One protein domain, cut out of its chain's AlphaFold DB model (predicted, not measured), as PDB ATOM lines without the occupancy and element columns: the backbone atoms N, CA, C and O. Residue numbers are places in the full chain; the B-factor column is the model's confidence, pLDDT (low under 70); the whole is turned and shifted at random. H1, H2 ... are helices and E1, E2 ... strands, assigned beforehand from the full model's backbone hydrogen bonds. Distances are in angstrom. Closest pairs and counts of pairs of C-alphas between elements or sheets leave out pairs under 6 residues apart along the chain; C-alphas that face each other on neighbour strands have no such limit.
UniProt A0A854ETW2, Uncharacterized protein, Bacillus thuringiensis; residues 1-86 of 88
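This is residues 1 to 86 of the 88 residues of an uncharacterized protein of Bacillus thuringiensis (UniProt A0A854ETW2). A long, twisted sheet of four strands, curled like part of a barrel, has one helix, H1, packed along one face near one end, over E2 and E3; its other face is bare. At the opposite end of the long axis, E3 and E4 reach out to the loop of residues 50 to 61. The 86 printed residues hold four named strands, then one named helix; the sheet's order is E1 - E2 - E3 - E4, all antiparallel, and the class is mixed. The whole is loose, with a radius of gyration of the C-alphas of 15.9 A, and elongated, spanning 52 by 27 by 20 A.

Strands E1, residues 2 to 9, E2, residues 19 to 28, E3, residues 34 to 49, and E4, residues 62 to 67, form a meander, each the antiparallel neighbour of the one before, and each such pair is a hairpin. N 4 and O 26 of E1 and E2 are 2.9 A apart, N 38 and O 25 of E3 and E2 2.8 A, and N 48 and O 62 of E3 and E4 2.8 A, within hydrogen-bond range. E2 bends by 50 degrees at residue 23, E3 by 64 degrees at residue 42. E4 is apart from E1 and E2. H1, residues 72 to 86, is on the sheet at a height of 9.9 A, making two layers, a helix on one face of a sheet. It runs along the strands, at 9 degrees to E2 on the local plane. It touches E3, the closest C-alphas being those of Ile 40 and Ile 75, 6.7 A apart. Every O i to N i+4 pair in H1 is within hydrogen-bond range.

E1 measures 22.1 A from first to last C-alpha, beginning at C-alpha 2 (13.012, 21.467, 6.907). E2 measures 27.1 A, E3 37.5 A and E4 16.0 A. H1, 21.4 A, ends at C-alpha 86 (13.399, 30.941, 7.583).

The two C-alphas farthest apart, of Glu 30 and Gly 60, are 52.3 A apart. The printed part has no cut; the link E3 to E4 is long, with 12 residues. Mean pLDDT of the printed part is 89.9; residue 69 is under 70.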
ATOM      1  N   MET A   1       8.854  21.975   9.294       84.94
ATOM      2  CA  MET A   1       9.584  22.587   8.172       84.94
ATOM      3  C   MET A   1      11.030  22.138   8.234       84.94
ATOM      4  O   MET A   1      11.552  21.947   9.332       84.94
ATOM      5  N   GLU A   2      11.626  21.896   7.078       90.06
ATOM      6  CA  GLU A   2      13.012  21.467   6.907       90.06
ATOM      7  C   GLU A   2      13.671  22.372   5.862       90.06
ATOM      8  O   GLU A   2      13.046  22.722   4.864       90.06
ATOM      9  N   LEU A   3      14.920  22.759   6.114       90.56
ATOM     10  CA  LEU A   3      15.734  23.541   5.193       90.56
ATOM     11  C   LEU A   3      16.732  22.598   4.515       90.56
ATOM     12  O   LEU A   3      17.582  22.017   5.196       90.56
ATOM     13  N   ASP A   4      16.646  22.467   3.195       92.12
ATOM     14  CA  ASP A   4      17.626  21.753   2.377       92.12
ATOM     15  C   ASP A   4      18.447  22.759   1.570       92.12
ATOM     16  O   ASP A   4      17.906  23.651   0.917       92.12
ATOM     17  N   MET A   5      19.771  22.638   1.631       92.00
ATOM     18  CA  MET A   5      20.684  23.551   0.952       92.00
ATOM     19  C   MET A   5      21.799  22.791   0.263       92.00
ATOM     20  O   MET A   5      22.420  21.890   0.831       92.00
ATOM     21  N   GLY A   6      22.121  23.220  -0.950       93.06
ATOM     22  CA  GLY A   6      23.156  22.578  -1.738       93.06
ATOM     23  C   GLY A   6      23.803  23.502  -2.747       93.06
ATOM     24  O   GLY A   6      23.281  24.547  -3.119       93.06
ATOM     25  N   PHE A   7      24.966  23.079  -3.228       93.38
ATOM     26  CA  PHE A   7      25.593  23.695  -4.386       93.38
ATOM     27  C   PHE A   7      25.020  23.071  -5.660       93.38
ATOM     28  O   PHE A   7      25.180  21.870  -5.896       93.38
ATOM     29  N   ALA A   8      24.372  23.887  -6.486       94.62
ATOM     30  CA  ALA A   8      23.815  23.480  -7.766       94.62
ATOM     31  C   ALA A   8      24.698  23.983  -8.913       94.62
ATOM     32  O   ALA A   8      25.228  25.094  -8.875       94.62
ATOM     33  N   ARG A   9      24.849  23.163  -9.956       95.25
ATOM     34  CA  ARG A   9      25.532  23.546 -11.197       95.25
ATOM     35  C   ARG A   9      24.923  22.839 -12.398       95.25
ATOM     36  O   ARG A   9      24.628  21.649 -12.329       95.25
ATOM     37  N   GLU A  10      24.794  23.551 -13.512       93.56
ATOM     38  CA  GLU A  10      24.240  22.981 -14.751       93.56
ATOM     39  C   GLU A  10      25.256  22.136 -15.530       93.56
ATOM     40  O   GLU A  10      24.885  21.258 -16.312       93.56
ATOM     41  N   LYS A  11      26.555  22.405 -15.347       93.69
ATOM     42  CA  LYS A  11      27.647  21.775 -16.099       93.69
ATOM     43  C   LYS A  11      28.854  21.511 -15.205       93.69
ATOM     44  O   LYS A  11      29.023  22.141 -14.169       93.69
ATOM     45  N   GLU A  12      29.732  20.603 -15.626       93.94
ATOM     46  CA  GLU A  12      30.961  20.292 -14.881       93.94
ATOM     47  C   GLU A  12      32.047  21.357 -15.065       93.94
ATOM     48  O   GLU A  12      32.749  21.707 -14.119       93.94
ATOM     49  N   ASN A  13      32.190  21.881 -16.285       93.94
ATOM     50  CA  ASN A  13      33.246  22.829 -16.617       93.94
ATOM     51  C   ASN A  13      32.771  24.282 -16.409       93.94
ATOM     52  O   ASN A  13      31.918  24.729 -17.178       93.94
ATOM     53  N   PRO A  14      33.359  25.049 -15.464       92.06
ATOM     54  CA  PRO A  14      32.963  26.431 -15.146       92.06
ATOM     55  C   PRO A  14      33.181  27.422 -16.284       92.06
ATOM     56  O   PRO A  14      32.627  28.519 -16.288       92.06
ATOM     57  N   PHE A  15      33.979  27.037 -17.273       91.12
ATOM     58  CA  PHE A  15      34.179  27.803 -18.485       91.12
ATOM     59  C   PHE A  15      33.416  27.189 -19.650       91.12
ATOM     60  O   PHE A  15      33.808  27.408 -20.780       91.12
ATOM     61  N   GLU A  16      32.393  26.366 -19.488       93.62
ATOM     62  CA  GLU A  16      31.564  25.975 -20.629       93.62
ATOM     63  C   GLU A  16      30.450  27.002 -20.839       93.62
ATOM     64  O   GLU A  16      29.830  27.429 -19.880       93.62
ATOM     65  N   VAL A  17      30.173  27.415 -22.083       91.38
ATOM     66  CA  VAL A  17      29.062  28.353 -22.336       91.38
ATOM     67  C   VAL A  17      27.748  27.706 -21.900       91.38
ATOM     68  O   VAL A  17      27.476  26.562 -22.271       91.38
ATOM     69  N   GLY A  18      26.944  28.442 -21.137       89.88
ATOM     70  CA  GLY A  18      25.774  27.922 -20.438       89.88
ATOM     71  C   GLY A  18      26.125  27.209 -19.133       89.88
ATOM     72  O   GLY A  18      25.336  26.404 -18.670       89.88
ATOM     73  N   TYR A  19      27.320  27.410 -18.575       94.44
ATOM     74  CA  TYR A  19      27.576  27.045 -17.187       94.44
ATOM     75  C   TYR A  19      26.908  28.079 -16.289       94.44
ATOM     76  O   TYR A  19      27.083  29.282 -16.489       94.44
ATOM     77  N   TYR A  20      26.214  27.590 -15.275       93.75
ATOM     78  CA  TYR A  20      25.653  28.372 -14.191       93.75
ATOM     79  C   TYR A  20      25.816  27.567 -12.905       93.75
ATOM     80  O   TYR A  20      25.562  26.357 -12.905       93.75
ATOM     81  N   SER A  21      26.277  28.216 -11.840       94.81
ATOM     82  CA  SER A  21      26.336  27.633 -10.504       94.81
ATOM     83  C   SER A  21      25.757  28.578  -9.470       94.81
ATOM     84  O   SER A  21      25.980  29.786  -9.561       94.81
ATOM     85  N   SER A  22      25.104  28.014  -8.465       94.44
ATOM     86  CA  SER A  22      24.398  28.750  -7.423       94.44
ATOM     87  C   SER A  22      24.372  27.967  -6.112       94.44
ATOM     88  O   SER A  22      24.517  26.739  -6.108       94.44
ATOM     89  N   VAL A  23      24.124  28.656  -5.002       92.81
ATOM     90  CA  VAL A  23      23.547  28.010  -3.818       92.81
ATOM     91  C   VAL A  23      22.055  27.830  -4.086       92.81
ATOM     92  O   VAL A  23      21.385  28.755  -4.532       92.81
ATOM     93  N   ALA A  24      21.556  26.620  -3.891       94.06
ATOM     94  CA  ALA A  24      20.144  26.278  -3.953       94.06
ATOM     95  C   ALA A  24      19.638  26.097  -2.525       94.06
ATOM     96  O   ALA A  24      20.238  25.326  -1.774       94.06
ATOM     97  N   ILE A  25      18.561  26.790  -2.175       93.50
ATOM     98  CA  ILE A  25      17.921  26.734  -0.862       93.50
ATOM     99  C   ILE A  25      16.473  26.312  -1.088       93.50
ATOM    100  O   ILE A  25      15.763  26.946  -1.864       93.50
ATOM    101  N   ALA A  26      16.043  25.240  -0.438       93.44
ATOM    102  CA  ALA A  26      14.684  24.732  -0.500       93.44
ATOM    103  C   ALA A  26      14.099  24.647   0.909       93.44
ATOM    104  O   ALA A  26      14.728  24.109   1.824       93.44
ATOM    105  N   ILE A  27      12.874  25.137   1.066       91.81
ATOM    106  CA  ILE A  27      12.099  24.994   2.295       91.81
ATOM    107  C   ILE A  27      11.026  23.941   2.045       91.81
ATOM    108  O   ILE A  27      10.209  24.053   1.124       91.81
ATOM    109  N   LEU A  28      11.050  22.905   2.875       93.38
ATOM    110  CA  LEU A  28      10.146  21.768   2.817       93.38
ATOM    111  C   LEU A  28       9.158  21.822   3.987       93.38
ATOM    112  O   LEU A  28       9.529  22.154   5.120       93.38
ATOM    113  N   ASP A  29       7.902  21.471   3.735       92.12
ATOM    114  CA  ASP A  29       6.893  21.322   4.780       92.12
ATOM    115  C   ASP A  29       7.015  19.978   5.534       92.12
ATOM    116  O   ASP A  29       8.012  19.260   5.439       92.12
ATOM    117  N   GLU A  30       6.019  19.644   6.357       91.81
ATOM    118  CA  GLU A  30       6.004  18.384   7.116       91.81
ATOM    119  C   GLU A  30       5.824  17.136   6.234       91.81
ATOM    120  O   GLU A  30       6.259  16.046   6.620       91.81
ATOM    121  N   GLU A  31       5.229  17.282   5.048       94.25
ATOM    122  CA  GLU A  31       5.045  16.214   4.057       94.25
ATOM    123  C   GLU A  31       6.255  16.079   3.116       94.25
ATOM    124  O   GLU A  31       6.291  15.179   2.273       94.25
ATOM    125  N   LYS A  32       7.293  16.902   3.329       90.12
ATOM    126  CA  LYS A  32       8.476  17.066   2.468       90.12
ATOM    127  C   LYS A  32       8.152  17.656   1.099       90.12
ATOM    128  O   LYS A  32       8.936  17.491   0.160       90.12
ATOM    129  N   GLU A  33       7.020  18.332   0.973       92.06
ATOM    130  CA  GLU A  33       6.714  19.099  -0.221       92.06
ATOM    131  C   GLU A  33       7.459  20.433  -0.170       92.06
ATOM    132  O   GLU A  33       7.536  21.099   0.863       92.06
ATOM    133  N   MET A  34       8.059  20.801  -1.301       93.00
ATOM    134  CA  MET A  34       8.767  22.065  -1.437       93.00
ATOM    135  C   MET A  34       7.750  23.197  -1.520       93.00
ATOM    136  O   MET A  34       6.996  23.287  -2.491       93.00
ATOM    137  N   ILE A  35       7.756  24.059  -0.513       92.25
ATOM    138  CA  ILE A  35       6.856  25.212  -0.431       92.25
ATOM    139  C   ILE A  35       7.537  26.501  -0.886       92.25
ATOM    140  O   ILE A  35       6.861  27.403  -1.376       92.25
ATOM    141  N   GLU A  36       8.866  26.560  -0.801       91.44
ATOM    142  CA  GLU A  36       9.656  27.706  -1.235       91.44
ATOM    143  C   GLU A  36      11.044  27.274  -1.711       91.44
ATOM    144  O   GLU A  36      11.579  26.243  -1.290       91.44
ATOM    145  N   PHE A  37      11.596  28.042  -2.652       91.81
ATOM    146  CA  PHE A  37      12.869  27.744  -3.284       91.81
ATOM    147  C   PHE A  37      13.576  29.020  -3.748       91.81
ATOM    148  O   PHE A  37      12.983  29.824  -4.473       91.81
ATOM    149  N   HIS A  38      14.861  29.144  -3.423       91.00
ATOM    150  CA  HIS A  38      15.701  30.287  -3.769       91.00
ATOM    151  C   HIS A  38      17.033  29.859  -4.401       91.00
ATOM    152  O   HIS A  38      17.631  28.847  -4.020       91.00
ATOM    153  N   TYR A  39      17.509  30.636  -5.377       90.94
ATOM    154  CA  TYR A  39      18.825  30.460  -5.997       90.94
ATOM    155  C   TYR A  39      19.674  31.702  -5.761       90.94
ATOM    156  O   TYR A  39      19.332  32.765  -6.268       90.94
ATOM    157  N   ILE A  40      20.828  31.521  -5.125       91.38
ATOM    158  CA  ILE A  40      21.847  32.565  -4.997       91.38
ATOM    159  C   ILE A  40      22.917  32.308  -6.063       91.38
ATOM    160  O   ILE A  40      23.673  31.331  -5.942       91.38
ATOM    161  N   PRO A  41      22.955  33.085  -7.158       90.69
ATOM    162  CA  PRO A  41      23.913  32.881  -8.235       90.69
ATOM    163  C   PRO A  41      25.357  33.085  -7.758       90.69
ATOM    164  O   PRO A  41      25.663  33.985  -6.997       90.69
ATOM    165  N   ILE A  42      26.290  32.264  -8.245       92.00
ATOM    166  CA  ILE A  42      27.723  32.407  -7.928       92.00
ATOM    167  C   ILE A  42      28.510  32.723  -9.193       92.00
ATOM    168  O   ILE A  42      29.247  33.700  -9.264       92.00
ATOM    169  N   TRP A  43      28.385  31.873 -10.210       92.44
ATOM    170  CA  TRP A  43      29.227  31.942 -11.400       92.44
ATOM    171  C   TRP A  43      28.424  31.597 -12.638       92.44
ATOM    172  O   TRP A  43      27.683  30.610 -12.658       92.44
ATOM    173  N   LYS A  44      28.632  32.372 -13.701       92.75
ATOM    174  CA  LYS A  44      28.048  32.111 -15.014       92.75
ATOM    175  C   LYS A  44      29.121  32.167 -16.086       92.75
ATOM    176  O   LYS A  44      29.990  33.036 -16.090       92.75
ATOM    177  N   CYS A  45      29.048  31.244 -17.037       93.56
ATOM    178  CA  CYS A  45      29.790  31.362 -18.280       93.56
ATOM    179  C   CYS A  45      28.819  31.517 -19.435       93.56
ATOM    180  O   CYS A  45      28.088  30.601 -19.807       93.56
ATOM    181  N   GLU A  46      28.848  32.695 -20.032       92.50
ATOM    182  CA  GLU A  46      27.943  33.088 -21.092       92.50
ATOM    183  C   GLU A  46      28.703  33.598 -22.311       92.50
ATOM    184  O   GLU A  46      29.940  33.645 -22.376       92.50
ATOM    185  N   LYS A  47      27.938  33.925 -23.342       94.12
ATOM    186  CA  LYS A  47      28.468  34.490 -24.566       94.12
ATOM    187  C   LYS A  47      27.868  35.861 -24.758       94.12
ATOM    188  O   LYS A  47      26.658  35.999 -24.845       94.12
ATOM    189  N   ILE A  48      28.736  36.852 -24.877       92.75
ATOM    190  CA  ILE A  48      28.358  38.246 -25.031       92.75
ATOM    191  C   ILE A  48      28.624  38.684 -26.467       92.75
ATOM    192  O   ILE A  48      29.717  38.493 -27.011       92.75
ATOM    193  N   PHE A  49      27.638  39.313 -27.091       94.25
ATOM    194  CA  PHE A  49      27.782  39.988 -28.373       94.25
ATOM    195  C   PHE A  49      27.190  41.387 -28.274       94.25
ATOM    196  O   PHE A  49      26.034  41.549 -27.899       94.25
ATOM    197  N   LEU A  50      28.001  42.404 -28.583       92.62
ATOM    198  CA  LEU A  50      27.611  43.817 -28.473       92.62
ATOM    199  C   LEU A  50      27.010  44.180 -27.096       92.62
ATOM    200  O   LEU A  50      26.067  44.957 -27.013       92.62
ATOM    201  N   GLY A  51      27.554  43.596 -26.020       89.75
ATOM    202  CA  GLY A  51      27.097  43.825 -24.644       89.75
ATOM    203  C   GLY A  51      25.868  43.017 -24.218       89.75
ATOM    204  O   GLY A  51      25.453  43.133 -23.075       89.75
ATOM    205  N   MET A  52      25.298  42.183 -25.094       90.19
ATOM    206  CA  MET A  52      24.130  41.350 -24.788       90.19
ATOM    207  C   MET A  52      24.505  39.873 -24.682       90.19
ATOM    208  O   MET A  52      25.284  39.376 -25.502       90.19
ATOM    209  N   SER A  53      23.909  39.168 -23.720       90.81
ATOM    210  CA  SER A  53      24.015  37.711 -23.622       90.81
ATOM    211  C   SER A  53      23.268  37.026 -24.767       90.81
ATOM    212  O   SER A  53      22.150  37.407 -25.115       90.81
ATOM    213  N   ILE A  54      23.901  36.028 -25.384       90.06
ATOM    214  CA  ILE A  54      23.353  35.258 -26.501       90.06
ATOM    215  C   ILE A  54      23.614  33.762 -26.311       90.06
ATOM    216  O   ILE A  54      24.666  33.347 -25.831       90.06
ATOM    217  N   GLN A  55      22.687  32.927 -26.780       85.00
ATOM    218  CA  GLN A  55      22.878  31.470 -26.799       85.00
ATOM    219  C   GLN A  55      23.532  30.975 -28.101       85.00
ATOM    220  O   GLN A  55      24.182  29.932 -28.128       85.00
ATOM    221  N   SER A  56      23.381  31.718 -29.201       86.31
ATOM    222  CA  SER A  56      23.870  31.311 -30.522       86.31
ATOM    223  C   SER A  56      25.357  31.617 -30.741       86.31
ATOM    224  O   SER A  56      25.923  32.569 -30.206       86.31
ATOM    225  N   ASN A  57      26.008  30.839 -31.610       87.25
ATOM    226  CA  ASN A  57      27.391  31.085 -32.020       87.25
ATOM    227  C   ASN A  57      27.455  32.142 -33.132       87.25
ATOM    228  O   ASN A  57      27.440  31.802 -34.311       87.25
ATOM    229  N   ILE A  58      27.553  33.418 -32.755       90.44
ATOM    230  CA  ILE A  58      27.701  34.536 -33.700       90.44
ATOM    231  C   ILE A  58      29.180  34.920 -33.839       90.44
ATOM    232  O   ILE A  58      29.914  34.982 -32.850       90.44
ATOM    233  N   PHE A  59      29.641  35.186 -35.061       88.88
ATOM    234  CA  PHE A  59      31.002  35.671 -35.294       88.88
ATOM    235  C   PHE A  59      31.223  37.036 -34.622       88.88
ATOM    236  O   PHE A  59      30.382  37.924 -34.716       88.88
ATOM    237  N   GLY A  60      32.350  37.201 -33.926       90.19
ATOM    238  CA  GLY A  60      32.639  38.407 -33.138       90.19
ATOM    239  C   GLY A  60      32.036  38.417 -31.728       90.19
ATOM    240  O   GLY A  60      32.283  39.356 -30.974       90.19
ATOM    241  N   SER A  61      31.288  37.380 -31.338       92.88
ATOM    242  CA  SER A  61      30.905  37.173 -29.936       92.88
ATOM    243  C   SER A  61      32.102  36.760 -29.079       92.88
ATOM    244  O   SER A  61      33.051  36.131 -29.557       92.88
ATOM    245  N   LYS A  62      32.054  37.111 -27.794       92.94
ATOM    246  CA  LYS A  62      33.058  36.751 -26.793       92.94
ATOM    247  C   LYS A  62      32.452  35.783 -25.798       92.94
ATOM    248  O   LYS A  62      31.293  35.911 -25.427       92.94
ATOM    249  N   LYS A  63      33.250  34.823 -25.356       92.62
ATOM    250  CA  LYS A  63      32.915  33.965 -24.226       92.62
ATOM    251  C   LYS A  63      33.450  34.618 -22.962       92.62
ATOM    252  O   LYS A  63      34.620  34.995 -22.933       92.62
ATOM    253  N   VAL A  64      32.595  34.732 -21.962       91.06
ATOM    254  CA  VAL A  64      32.877  35.417 -20.707       91.06
ATOM    255  C   VAL A  64      32.494  34.470 -19.576       91.06
ATOM    256  O   VAL A  64      31.453  33.822 -19.648       91.06
ATOM    257  N   GLY A  65      33.381  34.298 -18.604       88.50
ATOM    258  CA  GLY A  65      33.121  33.544 -17.381       88.50
ATOM    259  C   GLY A  65      33.421  34.468 -16.222       88.50
ATOM    260  O   GLY A  65      34.576  34.870 -16.074       88.50
ATOM    261  N   GLU A  66      32.389  34.845 -15.486       83.94
ATOM    262  CA  GLU A  66      32.459  35.867 -14.447       83.94
ATOM    263  C   GLU A  66      31.648  35.405 -13.233       83.94
ATOM    264  O   GLU A  66      30.681  34.639 -13.368       83.94
ATOM    265  N   LEU A  67      32.062  35.873 -12.049       82.06
ATOM    266  CA  LEU A  67      31.156  35.902 -10.907       82.06
ATOM    267  C   LEU A  67      29.925  36.688 -11.358       82.06
ATOM    268  O   LEU A  67      30.056  37.650 -12.125       82.06
ATOM    269  N   VAL A  68      28.739  36.254 -10.943       79.00
ATOM    270  CA  VAL A  68      27.557  37.110 -11.119       79.00
ATOM    271  C   VAL A  68      27.837  38.439 -10.403       79.00
ATOM    272  O   VAL A  68      28.738  38.479  -9.575       79.00
ATOM    273  N   ASP A  69      27.184  39.543 -10.790       67.19
ATOM    274  CA  ASP A  69      27.551  40.925 -10.401       67.19
ATOM    275  C   ASP A  69      27.653  41.183  -8.872       67.19
ATOM    276  O   ASP A  69      28.019  42.278  -8.453       67.19
ATOM    277  N   GLU A  70      27.376  40.169  -8.058       70.50
ATOM    278  CA  GLU A  70      27.617  40.057  -6.627       70.50
ATOM    279  C   GLU A  70      29.066  39.639  -6.296       70.50
ATOM    280  O   GLU A  70      29.643  38.655  -6.771       70.50
ATOM    281  N   SER A  71      29.671  40.380  -5.381       79.81
ATOM    282  CA  SER A  71      30.854  39.957  -4.647       79.81
ATOM    283  C   SER A  71      30.544  38.767  -3.732       79.81
ATOM    284  O   SER A  71      29.411  38.555  -3.311       79.81
ATOM    285  N   CYS A  72      31.576  38.023  -3.314       78.12
ATOM    286  CA  CYS A  72      31.393  36.945  -2.334       78.12
ATOM    287  C   CYS A  72      30.723  37.417  -1.030       78.12
ATOM    288  O   CYS A  72      30.085  36.612  -0.365       78.12
ATOM    289  N   TYR A  73      30.895  38.692  -0.662       83.75
ATOM    290  CA  TYR A  73      30.255  39.280   0.514       83.75
ATOM    291  C   TYR A  73      28.748  39.470   0.310       83.75
ATOM    292  O   TYR A  73      27.977  39.188   1.216       83.75
ATOM    293  N   GLU A  74      28.324  39.898  -0.880       85.75
ATOM    294  CA  GLU A  74      26.901  40.049  -1.210       85.75
ATOM    295  C   GLU A  74      26.191  38.689  -1.239       85.75
ATOM    296  O   GLU A  74      25.121  38.563  -0.659       85.75
ATOM    297  N   ILE A  75      26.841  37.649  -1.775       85.19
ATOM    298  CA  ILE A  75      26.346  36.259  -1.723       85.19
ATOM    299  C   ILE A  75      26.194  35.772  -0.267       85.19
ATOM    300  O   ILE A  75      25.248  35.058   0.062       85.19
ATOM    301  N   GLU A  76      27.141  36.116   0.616       86.62
ATOM    302  CA  GLU A  76      27.095  35.740   2.038       86.62
ATOM    303  C   GLU A  76      25.961  36.454   2.787       86.62
ATOM    304  O   GLU A  76      25.253  35.810   3.563       86.62
ATOM    305  N   GLU A  77      25.769  37.753   2.546       89.94
ATOM    306  CA  GLU A  77      24.655  38.518   3.122       89.94
ATOM    307  C   GLU A  77      23.305  38.000   2.610       89.94
ATOM    308  O   GLU A  77      22.430  37.739   3.427       89.94
ATOM    309  N   GLU A  78      23.150  37.736   1.308       87.88
ATOM    310  CA  GLU A  78      21.907  37.174   0.757       87.88
ATOM    311  C   GLU A  78      21.579  35.806   1.374       87.88
ATOM    312  O   GLU A  78      20.444  35.548   1.778       87.88
ATOM    313  N   LEU A  79      22.580  34.931   1.527       87.50
ATOM    314  CA  LEU A  79      22.398  33.647   2.208       87.50
ATOM    315  C   LEU A  79      21.938  33.842   3.655       87.50
ATOM    316  O   LEU A  79      21.080  33.106   4.141       87.50
ATOM    317  N   LYS A  80      22.520  34.812   4.359       89.94
ATOM    318  CA  LYS A  80      22.170  35.111   5.744       89.94
ATOM    319  C   LYS A  80      20.749  35.661   5.860       89.94
ATOM    320  O   LYS A  80      20.025  35.200   6.735       89.94
ATOM    321  N   GLU A  81      20.347  36.575   4.982       90.38
ATOM    322  CA  GLU A  81      18.983  37.114   4.926       90.38
ATOM    323  C   GLU A  81      17.954  35.992   4.729       90.38
ATOM    324  O   GLU A  81      16.988  35.906   5.484       90.38
ATOM    325  N   GLN A  82      18.210  35.064   3.800       87.12
ATOM    326  CA  GLN A  82      17.335  33.908   3.560       87.12
ATOM    327  C   GLN A  82      17.243  32.961   4.769       87.12
ATOM    328  O   GLN A  82      16.184  32.408   5.068       87.12
ATOM    329  N   LEU A  83      18.348  32.767   5.496       87.56
ATOM    330  CA  LEU A  83      18.351  31.964   6.722       87.56
ATOM    331  C   LEU A  83      17.622  32.653   7.880       87.56
ATOM    332  O   LEU A  83      17.001  31.966   8.689       87.56
ATOM    333  N   GLU A  84      17.717  33.978   7.988       90.06
ATOM    334  CA  GLU A  84      16.985  34.764   8.985       90.06
ATOM    335  C   GLU A  84      15.476  34.729   8.711       90.06
ATOM    336  O   GLU A  84      14.717  34.471   9.642       90.06
ATOM    337  N   GLU A  85      15.055  34.866   7.448       85.56
ATOM    338  CA  GLU A  85      13.650  34.748   7.024       85.56
ATOM    339  C   GLU A  85      13.057  33.367   7.350       85.56
ATOM    340  O   GLU A  85      11.927  33.272   7.818       85.56
ATOM    341  N   TYR A  86      13.833  32.290   7.195       83.94
ATOM    342  CA  TYR A  86      13.399  30.941   7.583       83.94
ATOM    343  C   TYR A  86      13.222  30.755   9.105       83.94
ATOM    344  O   TYR A  86      12.487  29.864   9.540       83.94
TER     345      TYR A  86